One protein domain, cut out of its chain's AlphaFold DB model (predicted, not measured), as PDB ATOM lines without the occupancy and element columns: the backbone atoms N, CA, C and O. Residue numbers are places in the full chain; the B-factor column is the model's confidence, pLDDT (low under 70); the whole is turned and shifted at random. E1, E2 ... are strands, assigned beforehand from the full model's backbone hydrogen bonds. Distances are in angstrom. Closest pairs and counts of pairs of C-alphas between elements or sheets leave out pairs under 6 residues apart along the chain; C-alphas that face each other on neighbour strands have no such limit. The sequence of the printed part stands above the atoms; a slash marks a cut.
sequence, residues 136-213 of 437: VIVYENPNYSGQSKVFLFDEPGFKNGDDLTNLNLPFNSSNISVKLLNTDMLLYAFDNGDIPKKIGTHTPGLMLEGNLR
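This is residues 136 to 213 of the 437 residues of an uncharacterized protein of Ferruginibacter sp (UniProt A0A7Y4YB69). What would one see first? A strongly twisted sheet of four strands, E2 E1 E4 E7, forms one wall of a small rounded body, with the hairpin E5 and E6 beyond its E4 and E7 side. E3 and the links around it cover the side away from E4, and residues 154 to 159 stick out. What is it made of? The printed part has 78 residues, no named helix and seven named strands, E1 to E7 in order; the class is all strand, with under half of the residues, 38, in strands, and both sheets are antiparallel. How large is it? It is compact, with a radius of gyration of the C-alphas of 11.6 A and spans of 26 by 24 by 23 A.

Where is the four-stranded sheet? E2 is residues 145 to 152, 19.6 A; E1 is 136 to 141, 14.9 A, from C-alpha 136 at (23.133, -51.264, 22.141); E4 is 175 to 181, 20.0 A; E7 is 206 to 209, ending at C-alpha 209 at (19.251, -38.069, 9.442). Where are the others? E5 is residues 185 to 190, 16.2 A, E6 is 196 to 199, and E3 is 163 to 165.

What joins the large sheet? N 138 and O 149 of the hairpin E1 and E2 are 2.9 A apart, and N 139 of E1 and O 177 of E4 2.8 A, within hydrogen-bond range. E4 and E7 have no such pair; C-alphas 177 and 207, which face each other, are 5.7 A apart. And the hairpin E5 and E6? N 199 and O 187 are 2.7 A apart, within hydrogen-bond range. E5 is near E4 and E3.

Is it unbroken? The printed part has no cut and no long link. Where is confidence low? Mean pLDDT of the printed part is 72.8, and 29 residues are under 70, among them 199 to 211.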
ATOM      1  N   VAL A 136      23.523 -52.147  23.236       81.25
ATOM      2  CA  VAL A 136      23.133 -51.264  22.141       81.25
ATOM      3  C   VAL A 136      23.812 -51.710  20.867       81.25
ATOM      4  O   VAL A 136      25.024 -51.891  20.821       81.25
ATOM      5  N   ILE A 137      23.011 -51.881  19.823       84.94
ATOM      6  CA  ILE A 137      23.486 -52.270  18.504       84.94
ATOM      7  C   ILE A 137      23.228 -51.114  17.552       84.94
ATOM      8  O   ILE A 137      22.080 -50.727  17.332       84.94
ATOM      9  N   VAL A 138      24.298 -50.567  16.988       85.75
ATOM     10  CA  VAL A 138      24.235 -49.550  15.940       85.75
ATOM     11  C   VAL A 138      24.407 -50.254  14.604       85.75
ATOM     12  O   VAL A 138      25.415 -50.924  14.393       85.75
ATOM     13  N   TYR A 139      23.429 -50.110  13.721       87.19
ATOM     14  CA  TYR A 139      23.414 -50.678  12.380       87.19
ATOM     15  C   TYR A 139      23.712 -49.601  11.342       87.19
ATOM     16  O   TYR A 139      23.260 -48.463  11.467       87.19
ATOM     17  N   GLU A 140      24.445 -49.994  10.308       87.31
ATOM     18  CA  GLU A 140      24.849 -49.164   9.177       87.31
ATOM     19  C   GLU A 140      23.660 -48.581   8.422       87.31
ATOM     20  O   GLU A 140      23.719 -47.429   8.006       87.31
ATOM     21  N   ASN A 141      22.588 -49.358   8.262       84.88
ATOM     22  CA  ASN A 141      21.418 -48.967   7.492       84.88
ATOM     23  C   ASN A 141      20.161 -48.900   8.375       84.88
ATOM     24  O   ASN A 141      20.119 -49.479   9.472       84.88
ATOM     25  N   PRO A 142      19.086 -48.252   7.890       82.81
ATOM     26  CA  PRO A 142      17.782 -48.283   8.540       82.81
ATOM     27  C   PRO A 142      17.243 -49.711   8.698       82.81
ATOM     28  O   PRO A 142      17.700 -50.653   8.042       82.81
ATOM     29  N   ASN A 143      16.229 -49.872   9.551       82.31
ATOM     30  CA  ASN A 143      15.557 -51.158   9.782       82.31
ATOM     31  C   ASN A 143      16.499 -52.291  10.235       82.31
ATOM     32  O   ASN A 143      16.269 -53.457   9.917       82.31
ATOM     33  N   TYR A 144      17.545 -51.950  10.993       86.94
ATOM     34  CA  TYR A 144      18.497 -52.891  11.588       86.94
ATOM     35  C   TYR A 144      19.225 -53.765  10.558       86.94
ATOM     36  O   TYR A 144      19.332 -54.982  10.720       86.94
ATOM     37  N   SER A 145      19.690 -53.147   9.472       86.50
ATOM     38  CA  SER A 145      20.338 -53.840   8.356       86.50
ATOM     39  C   SER A 145      21.763 -53.331   8.094       86.50
ATOM     40  O   SER A 145      22.170 -52.292   8.611       86.50
ATOM     41  N   GLY A 146      22.535 -54.069   7.290       89.38
ATOM     42  CA  GLY A 146      23.944 -53.763   7.005       89.38
ATOM     43  C   GLY A 146      24.908 -54.241   8.092       89.38
ATOM     44  O   GLY A 146      24.588 -55.143   8.869       89.38
ATOM     45  N   GLN A 147      26.106 -53.656   8.120       90.44
ATOM     46  CA  GLN A 147      27.067 -53.902   9.193       90.44
ATOM     47  C   GLN A 147      26.534 -53.384  10.532       90.44
ATOM     48  O   GLN A 147      25.695 -52.486  10.583       90.44
ATOM     49  N   SER A 148      27.027 -53.934  11.639       88.94
ATOM     50  CA  SER A 148      26.623 -53.498  12.973       88.94
ATOM     51  C   SER A 148      27.797 -53.427  13.932       88.94
ATOM     52  O   SER A 148      28.741 -54.206  13.818       88.94
ATOM     53  N   LYS A 149      27.706 -52.533  14.917       87.06
ATOM     54  CA  LYS A 149      28.592 -52.501  16.078       87.06
ATOM     55  C   LYS A 149      27.781 -52.618  17.357       87.06
ATOM     56  O   LYS A 149      26.764 -51.947  17.520       87.06
ATOM     57  N   VAL A 150      28.260 -53.470  18.248       85.06
ATOM     58  CA  VAL A 150      27.669 -53.726  19.555       85.06
ATOM     59  C   VAL A 150      28.435 -52.933  20.611       85.06
ATOM     60  O   VAL A 150      29.663 -52.887  20.571       85.06
ATOM     61  N   PHE A 151      27.708 -52.311  21.533       82.19
ATOM     62  CA  PHE A 151      28.240 -51.601  22.691       82.19
ATOM     63  C   PHE A 151      27.623 -52.167  23.970       82.19
ATOM     64  O   PHE A 151      26.406 -52.393  24.024       82.19
ATOM     65  N   LEU A 152      28.454 -52.358  24.995       78.38
ATOM     66  CA  LEU A 152      28.026 -52.799  26.320       78.38
ATOM     67  C   LEU A 152      28.098 -51.674  27.331       78.38
ATOM     68  O   LEU A 152      29.097 -50.967  27.412       78.38
ATOM     69  N   PHE A 153      27.049 -51.564  28.145       70.88
ATOM     70  CA  PHE A 153      26.913 -50.462  29.092       70.88
ATOM     71  C   PHE A 153      27.980 -50.427  30.199       70.88
ATOM     72  O   PHE A 153      28.191 -49.387  30.809       70.88
ATOM     73  N   ASP A 154      28.682 -51.534  30.434       67.56
ATOM     74  CA  ASP A 154      29.728 -51.634  31.458       67.56
ATOM     75  C   ASP A 154      31.101 -52.005  30.859       67.56
ATOM     76  O   ASP A 154      31.986 -52.503  31.560       67.56
ATOM     77  N   GLU A 155      31.302 -51.802  29.550       68.12
ATOM     78  CA  GLU A 155      32.635 -51.951  28.956       68.12
ATOM     79  C   GLU A 155      33.612 -50.905  29.532       68.12
ATOM     80  O   GLU A 155      33.220 -49.766  29.801       68.12
ATOM     81  N   PRO A 156      34.901 -51.239  29.734       56.59
ATOM     82  CA  PRO A 156      35.891 -50.270  30.198       56.59
ATOM     83  C   PRO A 156      35.913 -49.016  29.307       56.59
ATOM     84  O   PRO A 156      36.200 -49.103  28.117       56.59
ATOM     85  N   GLY A 157      35.622 -47.849  29.894       59.72
ATOM     86  CA  GLY A 157      35.474 -46.580  29.162       59.72
ATOM     87  C   GLY A 157      34.025 -46.174  28.870       59.72
ATOM     88  O   GLY A 157      33.802 -45.131  28.266       59.72
ATOM     89  N   PHE A 158      33.055 -46.966  29.327       66.25
ATOM     90  CA  PHE A 158      31.630 -46.699  29.224       66.25
ATOM     91  C   PHE A 158      31.049 -46.568  30.638       66.25
ATOM     92  O   PHE A 158      31.005 -47.539  31.392       66.25
ATOM     93  N   LYS A 159      30.639 -45.360  31.042       65.56
ATOM     94  CA  LYS A 159      29.906 -45.144  32.300       65.56
ATOM     95  C   LYS A 159      28.574 -44.460  32.031       65.56
ATOM     96  O   LYS A 159      28.365 -43.828  31.000       65.56
ATOM     97  N   ASN A 160      27.662 -44.580  32.991       64.19
ATOM     98  CA  ASN A 160      26.388 -43.872  32.961       64.19
ATOM     99  C   ASN A 160      26.609 -42.356  32.811       64.19
ATOM    100  O   ASN A 160      27.292 -41.763  33.643       64.19
ATOM    101  N   GLY A 161      26.015 -41.754  31.782       62.62
ATOM    102  CA  GLY A 161      26.164 -40.334  31.465       62.62
ATOM    103  C   GLY A 161      27.416 -39.981  30.655       62.62
ATOM    104  O   GLY A 161      27.522 -38.834  30.221       62.62
ATOM    105  N   ASP A 162      28.322 -40.934  30.401       67.56
ATOM    106  CA  ASP A 162      29.491 -40.679  29.562       67.56
ATOM    107  C   ASP A 162      29.083 -40.528  28.096       67.56
ATOM    108  O   ASP A 162      28.208 -41.213  27.552       67.56
ATOM    109  N   ASP A 163      29.770 -39.596  27.454       70.62
ATOM    110  CA  ASP A 163      29.642 -39.320  26.041       70.62
ATOM    111  C   ASP A 163      30.595 -40.224  25.271       70.62
ATOM    112  O   ASP A 163      31.810 -40.041  25.326       70.62
ATOM    113  N   LEU A 164      30.059 -41.160  24.488       70.44
ATOM    114  CA  LEU A 164      30.876 -41.861  23.508       70.44
ATOM    115  C   LEU A 164      31.107 -40.958  22.303       70.44
ATOM    116  O   LEU A 164      30.421 -41.047  21.285       70.44
ATOM    117  N   THR A 165      32.081 -40.072  22.433       65.06
ATOM    118  CA  THR A 165      32.664 -39.342  21.309       65.06
ATOM    119  C   THR A 165      33.628 -40.268  20.570       65.06
ATOM    120  O   THR A 165      34.424 -40.944  21.219       65.06
ATOM    121  N   ASN A 166      33.594 -40.295  19.236       68.88
ATOM    122  CA  ASN A 166      34.381 -41.218  18.397       68.88
ATOM    123  C   ASN A 166      33.910 -42.668  18.493       68.88
ATOM    124  O   ASN A 166      34.661 -43.595  18.810       68.88
ATOM    125  N   LEU A 167      32.640 -42.876  18.163       73.31
ATOM    126  CA  LEU A 167      32.146 -44.199  17.830       73.31
ATOM    127  C   LEU A 167      32.958 -44.699  16.635       73.31
ATOM    128  O   LEU A 167      32.683 -44.323  15.504       73.31
ATOM    129  N   ASN A 168      33.993 -45.503  16.890       78.50
ATOM    130  CA  ASN A 168      34.761 -46.200  15.857       78.50
ATOM    131  C   ASN A 168      33.845 -47.241  15.195       78.50
ATOM    132  O   ASN A 168      33.968 -48.442  15.454       78.50
ATOM    133  N   LEU A 169      32.832 -46.770  14.471       82.12
ATOM    134  CA  LEU A 169      31.897 -47.578  13.717       82.12
ATOM    135  C   LEU A 169      32.659 -48.135  12.512       82.12
ATOM    136  O   LEU A 169      33.442 -47.411  11.898       82.12
ATOM    137  N   PRO A 170      32.452 -49.410  12.155       82.44
ATOM    138  CA  PRO A 170      33.109 -50.006  10.994       82.44
ATOM    139  C   PRO A 170      32.544 -49.491   9.656       82.44
ATOM    140  O   PRO A 170      32.960 -49.950   8.597       82.44
ATOM    141  N   PHE A 171      31.617 -48.533   9.696       82.44
ATOM    142  CA  PHE A 171      30.914 -47.973   8.551       82.44
ATOM    143  C   PHE A 171      30.761 -46.453   8.686       82.44
ATOM    144  O   PHE A 171      30.598 -45.922   9.785       82.44
ATOM    145  N   ASN A 172      30.750 -45.773   7.540       77.94
ATOM    146  CA  ASN A 172      30.412 -44.358   7.415       77.94
ATOM    147  C   ASN A 172      29.026 -44.259   6.775       77.94
ATOM    148  O   ASN A 172      28.909 -44.297   5.552       77.94
ATOM    149  N   SER A 173      27.981 -44.163   7.595       71.62
ATOM    150  CA  SER A 173      26.604 -44.016   7.120       71.62
ATOM    151  C   SER A 173      25.958 -42.785   7.734       71.62
ATOM    152  O   SER A 173      26.076 -42.539   8.935       71.62
ATOM    153  N   SER A 174      25.249 -42.030   6.897       72.06
ATOM    154  CA  SER A 174      24.398 -40.922   7.327       72.06
ATOM    155  C   SER A 174      23.011 -41.381   7.781       72.06
ATOM    156  O   SER A 174      22.235 -40.544   8.222       72.06
ATOM    157  N   ASN A 175      22.685 -42.671   7.625       75.12
ATOM    158  CA  ASN A 175      21.376 -43.255   7.906       75.12
ATOM    159  C   ASN A 175      21.542 -44.534   8.722       75.12
ATOM    160  O   ASN A 175      21.415 -45.645   8.211       75.12
ATOM    161  N   ILE A 176      21.823 -44.377  10.006       80.00
ATOM    162  CA  ILE A 176      21.957 -45.511  10.914       80.00
ATOM    163  C   ILE A 176      20.615 -45.868  11.555       80.00
ATOM    164  O   ILE A 176      19.718 -45.029  11.670       80.00
ATOM    165  N   SER A 177      20.496 -47.103  12.036       81.56
ATOM    166  CA  SER A 177      19.452 -47.466  12.997       81.56
ATOM    167  C   SER A 177      20.073 -48.000  14.276       81.56
ATOM    168  O   SER A 177      21.096 -48.679  14.249       81.56
ATOM    169  N   VAL A 178      19.468 -47.679  15.417       80.75
ATOM    170  CA  VAL A 178      19.974 -48.114  16.721       80.75
ATOM    171  C   VAL A 178      18.936 -48.977  17.413       80.75
ATOM    172  O   VAL A 178      17.763 -48.614  17.485       80.75
ATOM    173  N   LYS A 179      19.374 -50.129  17.917       81.69
ATOM    174  CA  LYS A 179      18.556 -51.069  18.675       81.69
ATOM    175  C   LYS A 179      19.065 -51.141  20.107       81.69
ATOM    176  O   LYS A 179      20.218 -51.505  20.323       81.69
ATOM    177  N   LEU A 180      18.198 -50.837  21.068       78.25
ATOM    178  CA  LEU A 180      18.445 -51.095  22.486       78.25
ATOM    179  C   LEU A 180      17.829 -52.438  22.877       78.25
ATOM    180  O   LEU A 180      16.695 -52.737  22.503       78.25
ATOM    181  N   LEU A 181      18.581 -53.254  23.612       75.44
ATOM    182  CA  LEU A 181      18.136 -54.552  24.111       75.44
ATOM    183  C   LEU A 181      18.337 -54.645  25.624       75.44
ATOM    184  O   LEU A 181      19.450 -54.445  26.104       75.44
ATOM    185  N   ASN A 182      17.270 -55.042  26.330       65.12
ATOM    186  CA  ASN A 182      17.246 -55.377  27.761       65.12
ATOM    187  C   ASN A 182      17.545 -54.205  28.717       65.12
ATOM    188  O   ASN A 182      18.451 -54.317  29.541       65.12
ATOM    189  N   THR A 183      16.856 -53.059  28.595       64.25
ATOM    190  CA  THR A 183      17.324 -51.845  29.291       64.25
ATOM    191  C   THR A 183      16.218 -50.928  29.807       64.25
ATOM    192  O   THR A 183      15.388 -50.477  29.020       64.25
ATOM    193  N   ASP A 184      16.337 -50.516  31.069       70.06
ATOM    194  CA  ASP A 184      15.820 -49.241  31.583       70.06
ATOM    195  C   ASP A 184      16.825 -48.113  31.269       70.06
ATOM    196  O   ASP A 184      17.391 -47.459  32.152       70.06
ATOM    197  N   MET A 185      17.126 -47.919  29.982       71.00
ATOM    198  CA  MET A 185      18.039 -46.872  29.526       71.00
ATOM    199  C   MET A 185      17.424 -45.983  28.463       71.00
ATOM    200  O   MET A 185      16.694 -46.429  27.581       71.00
ATOM    201  N   LEU A 186      17.813 -44.718  28.521       71.19
ATOM    202  CA  LEU A 186      17.639 -43.753  27.459       71.19
ATOM    203  C   LEU A 186      18.940 -43.643  26.680       71.19
ATOM    204  O   LEU A 186      20.033 -43.557  27.246       71.19
ATOM    205  N   LEU A 187      18.801 -43.632  25.363       77.31
ATOM    206  CA  LEU A 187      19.894 -43.330  24.465       77.31
ATOM    207  C   LEU A 187      19.686 -41.927  23.913       77.31
ATOM    208  O   LEU A 187      18.609 -41.591  23.435       77.31
ATOM    209  N   TYR A 188      20.734 -41.119  23.944       78.12
ATOM    210  CA  TYR A 188      20.769 -39.838  23.259       78.12
ATOM    211  C   TYR A 188      21.737 -39.944  22.102       78.12
ATOM    212  O   TYR A 188      22.904 -40.274  22.306       78.12
ATOM    213  N   ALA A 189      21.257 -39.668  20.897       76.69
ATOM    214  CA  ALA A 189      22.105 -39.540  19.726       76.69
ATOM    215  C   ALA A 189      22.348 -38.068  19.418       76.69
ATOM    216  O   ALA A 189      21.426 -37.257  19.469       76.69
ATOM    217  N   PHE A 190      23.586 -37.745  19.074       77.88
ATOM    218  CA  PHE A 190      24.011 -36.400  18.723       77.88
ATOM    219  C   PHE A 190      24.458 -36.408  17.261       77.88
ATOM    220  O   PHE A 190      25.339 -37.186  16.865       77.88
ATOM    221  N   ASP A 191      23.811 -35.563  16.463       76.38
ATOM    222  CA  ASP A 191      24.213 -35.274  15.090       76.38
ATOM    223  C   ASP A 191      25.211 -34.101  15.049       76.38
ATOM    224  O   ASP A 191      25.726 -33.660  16.077       76.38
ATOM    225  N   ASN A 192      25.524 -33.600  13.850       69.81
ATOM    226  CA  ASN A 192      26.487 -32.510  13.649       69.81
ATOM    227  C   ASN A 192      26.150 -31.213  14.416       69.81
ATOM    228  O   ASN A 192      27.032 -30.366  14.533       69.81
ATOM    229  N   GLY A 193      24.911 -31.036  14.890       67.75
ATOM    230  CA  GLY A 193      24.500 -29.861  15.658       67.75
ATOM    231  C   GLY A 193      24.699 -29.986  17.169       67.75
ATOM    232  O   GLY A 193      24.360 -29.044  17.877       67.75
ATOM    233  N   ASP A 194      25.182 -31.133  17.669       68.06
ATOM    234  CA  ASP A 194      25.251 -31.468  19.101       68.06
ATOM    235  C   ASP A 194      23.901 -31.331  19.839       68.06
ATOM    236  O   ASP A 194      23.853 -31.288  21.070       68.06
ATOM    237  N   ILE A 195      22.782 -31.317  19.105       70.19
ATOM    238  CA  ILE A 195      21.442 -31.318  19.692       70.19
ATOM    239  C   ILE A 195      21.081 -32.775  20.013       70.19
ATOM    240  O   ILE A 195      20.954 -33.587  19.090       70.19
ATOM    241  N   PRO A 196      20.909 -33.142  21.295       70.69
ATOM    242  CA  PRO A 196      20.566 -34.505  21.669       70.69
ATOM    243  C   PRO A 196      19.174 -34.877  21.148       70.69
ATOM    244  O   PRO A 196      18.171 -34.268  21.518       70.69
ATOM    245  N   LYS A 197      19.092 -35.935  20.343       72.75
ATOM    246  CA  LYS A 197      17.836 -36.604  19.988       72.75
ATOM    247  C   LYS A 197      17.613 -37.765  20.957       72.75
ATOM    248  O   LYS A 197      18.377 -38.734  20.948       72.75
ATOM    249  N   LYS A 198      16.580 -37.662  21.807       71.38
ATOM    250  CA  LYS A 198      16.165 -38.737  22.725       71.38
ATOM    251  C   LYS A 198      15.638 -39.920  21.913       71.38
ATOM    252  O   LYS A 198      14.658 -39.801  21.181       71.38
ATOM    253  N   ILE A 199      16.276 -41.066  22.082       68.50
ATOM    254  CA  ILE A 199      15.883 -42.356  21.527       68.50
ATOM    255  C   ILE A 199      15.198 -43.107  22.668       68.50
ATOM    256  O   ILE A 199      15.848 -43.529  23.626       68.50
ATOM    257  N   GLY A 200      13.867 -43.175  22.615       61.12
ATOM    258  CA  GLY A 200      13.065 -43.856  23.631       61.12
ATOM    259  C   GLY A 200      13.400 -45.347  23.745       61.12
ATOM    260  O   GLY A 200      13.946 -45.953  22.824       61.12
ATOM    261  N   THR A 201      13.019 -45.940  24.873       55.38
ATOM    262  CA  THR A 201      13.278 -47.340  25.263       55.38
ATOM    263  C   THR A 201      12.733 -48.387  24.290       55.38
ATOM    264  O   THR A 201      13.216 -49.519  24.270       55.38
ATOM    265  N   HIS A 202      11.752 -48.026  23.455       51.56
ATOM    266  CA  HIS A 202      11.006 -48.978  22.632       51.56
ATOM    267  C   HIS A 202      10.666 -48.498  21.220       51.56
ATOM    268  O   HIS A 202       9.776 -49.076  20.606       51.56
ATOM    269  N   THR A 203      11.334 -47.483  20.670       50.31
ATOM    270  CA  THR A 203      11.014 -47.032  19.306       50.31
ATOM    271  C   THR A 203      11.661 -47.974  18.284       50.31
ATOM    272  O   THR A 203      12.886 -47.942  18.135       50.31
ATOM    273  N   PRO A 204      10.907 -48.835  17.569       47.84
ATOM    274  CA  PRO A 204      11.501 -49.699  16.569       47.84
ATOM    275  C   PRO A 204      11.914 -48.824  15.382       47.84
ATOM    276  O   PRO A 204      11.059 -48.281  14.693       47.84
ATOM    277  N   GLY A 205      13.219 -48.683  15.152       53.06
ATOM    278  CA  GLY A 205      13.760 -47.997  13.985       53.06
ATOM    279  C   GLY A 205      13.749 -46.480  14.119       53.06
ATOM    280  O   GLY A 205      13.069 -45.795  13.360       53.06
ATOM    281  N   LEU A 206      14.551 -45.934  15.037       59.62
ATOM    282  CA  LEU A 206      14.923 -44.531  14.903       59.62
ATOM    283  C   LEU A 206      15.815 -44.373  13.669       59.62
ATOM    284  O   LEU A 206      16.895 -44.961  13.604       59.62
ATOM    285  N   MET A 207      15.358 -43.560  12.723       58.44
ATOM    286  CA  MET A 207      16.180 -43.063  11.628       58.44
ATOM    287  C   MET A 207      16.799 -41.742  12.066       58.44
ATOM    288  O   MET A 207      16.095 -40.773  12.349       58.44
ATOM    289  N   LEU A 208      18.122 -41.719  12.174       61.16
ATOM    290  CA  LEU A 208      18.863 -40.481  12.365       61.16
ATOM    291  C   LEU A 208      19.265 -39.971  10.988       61.16
ATOM    292  O   LEU A 208      20.006 -40.646  10.283       61.16
ATOM    293  N   GLU A 209      18.762 -38.797  10.612       58.72
ATOM    294  CA  GLU A 209      19.251 -38.069   9.442       58.72
ATOM    295  C   GLU A 209      20.567 -37.375   9.822       58.72
ATOM    296  O   GLU A 209      20.569 -36.390  10.565       58.72
ATOM    297  N   GLY A 210      21.694 -37.918   9.359       64.75
ATOM    298  CA  GLY A 210      23.026 -37.341   9.543       64.75
ATOM    299  C   GLY A 210      24.050 -38.292  10.166       64.75
ATOM    300  O   GLY A 210      23.747 -39.397  10.607       64.75
ATOM    301  N   ASN A 211      25.306 -37.845  10.202       69.25
ATOM    302  CA  ASN A 211      26.392 -38.626  10.790       69.25
ATOM    303  C   ASN A 211      26.250 -38.648  12.316       69.25
ATOM    304  O   ASN A 211      26.373 -37.608  12.968       69.25
ATOM    305  N   LEU A 212      26.030 -39.834  12.881       73.88
ATOM    306  CA  LEU A 212      26.072 -40.045  14.323       73.88
ATOM    307  C   LEU A 212      27.497 -39.794  14.824       73.88
ATOM    308  O   LEU A 212      28.402 -40.582  14.558       73.88
ATOM    309  N   ARG A 213      27.701 -38.705  15.564       76.12
ATOM    310  CA  ARG A 213      29.017 -38.382  16.141       76.12
ATOM    311  C   ARG A 213      29.210 -38.994  17.509       76.12
ATOM    312  O   ARG A 213      30.323 -39.365  17.891       76.12
TER     313      ARG A 213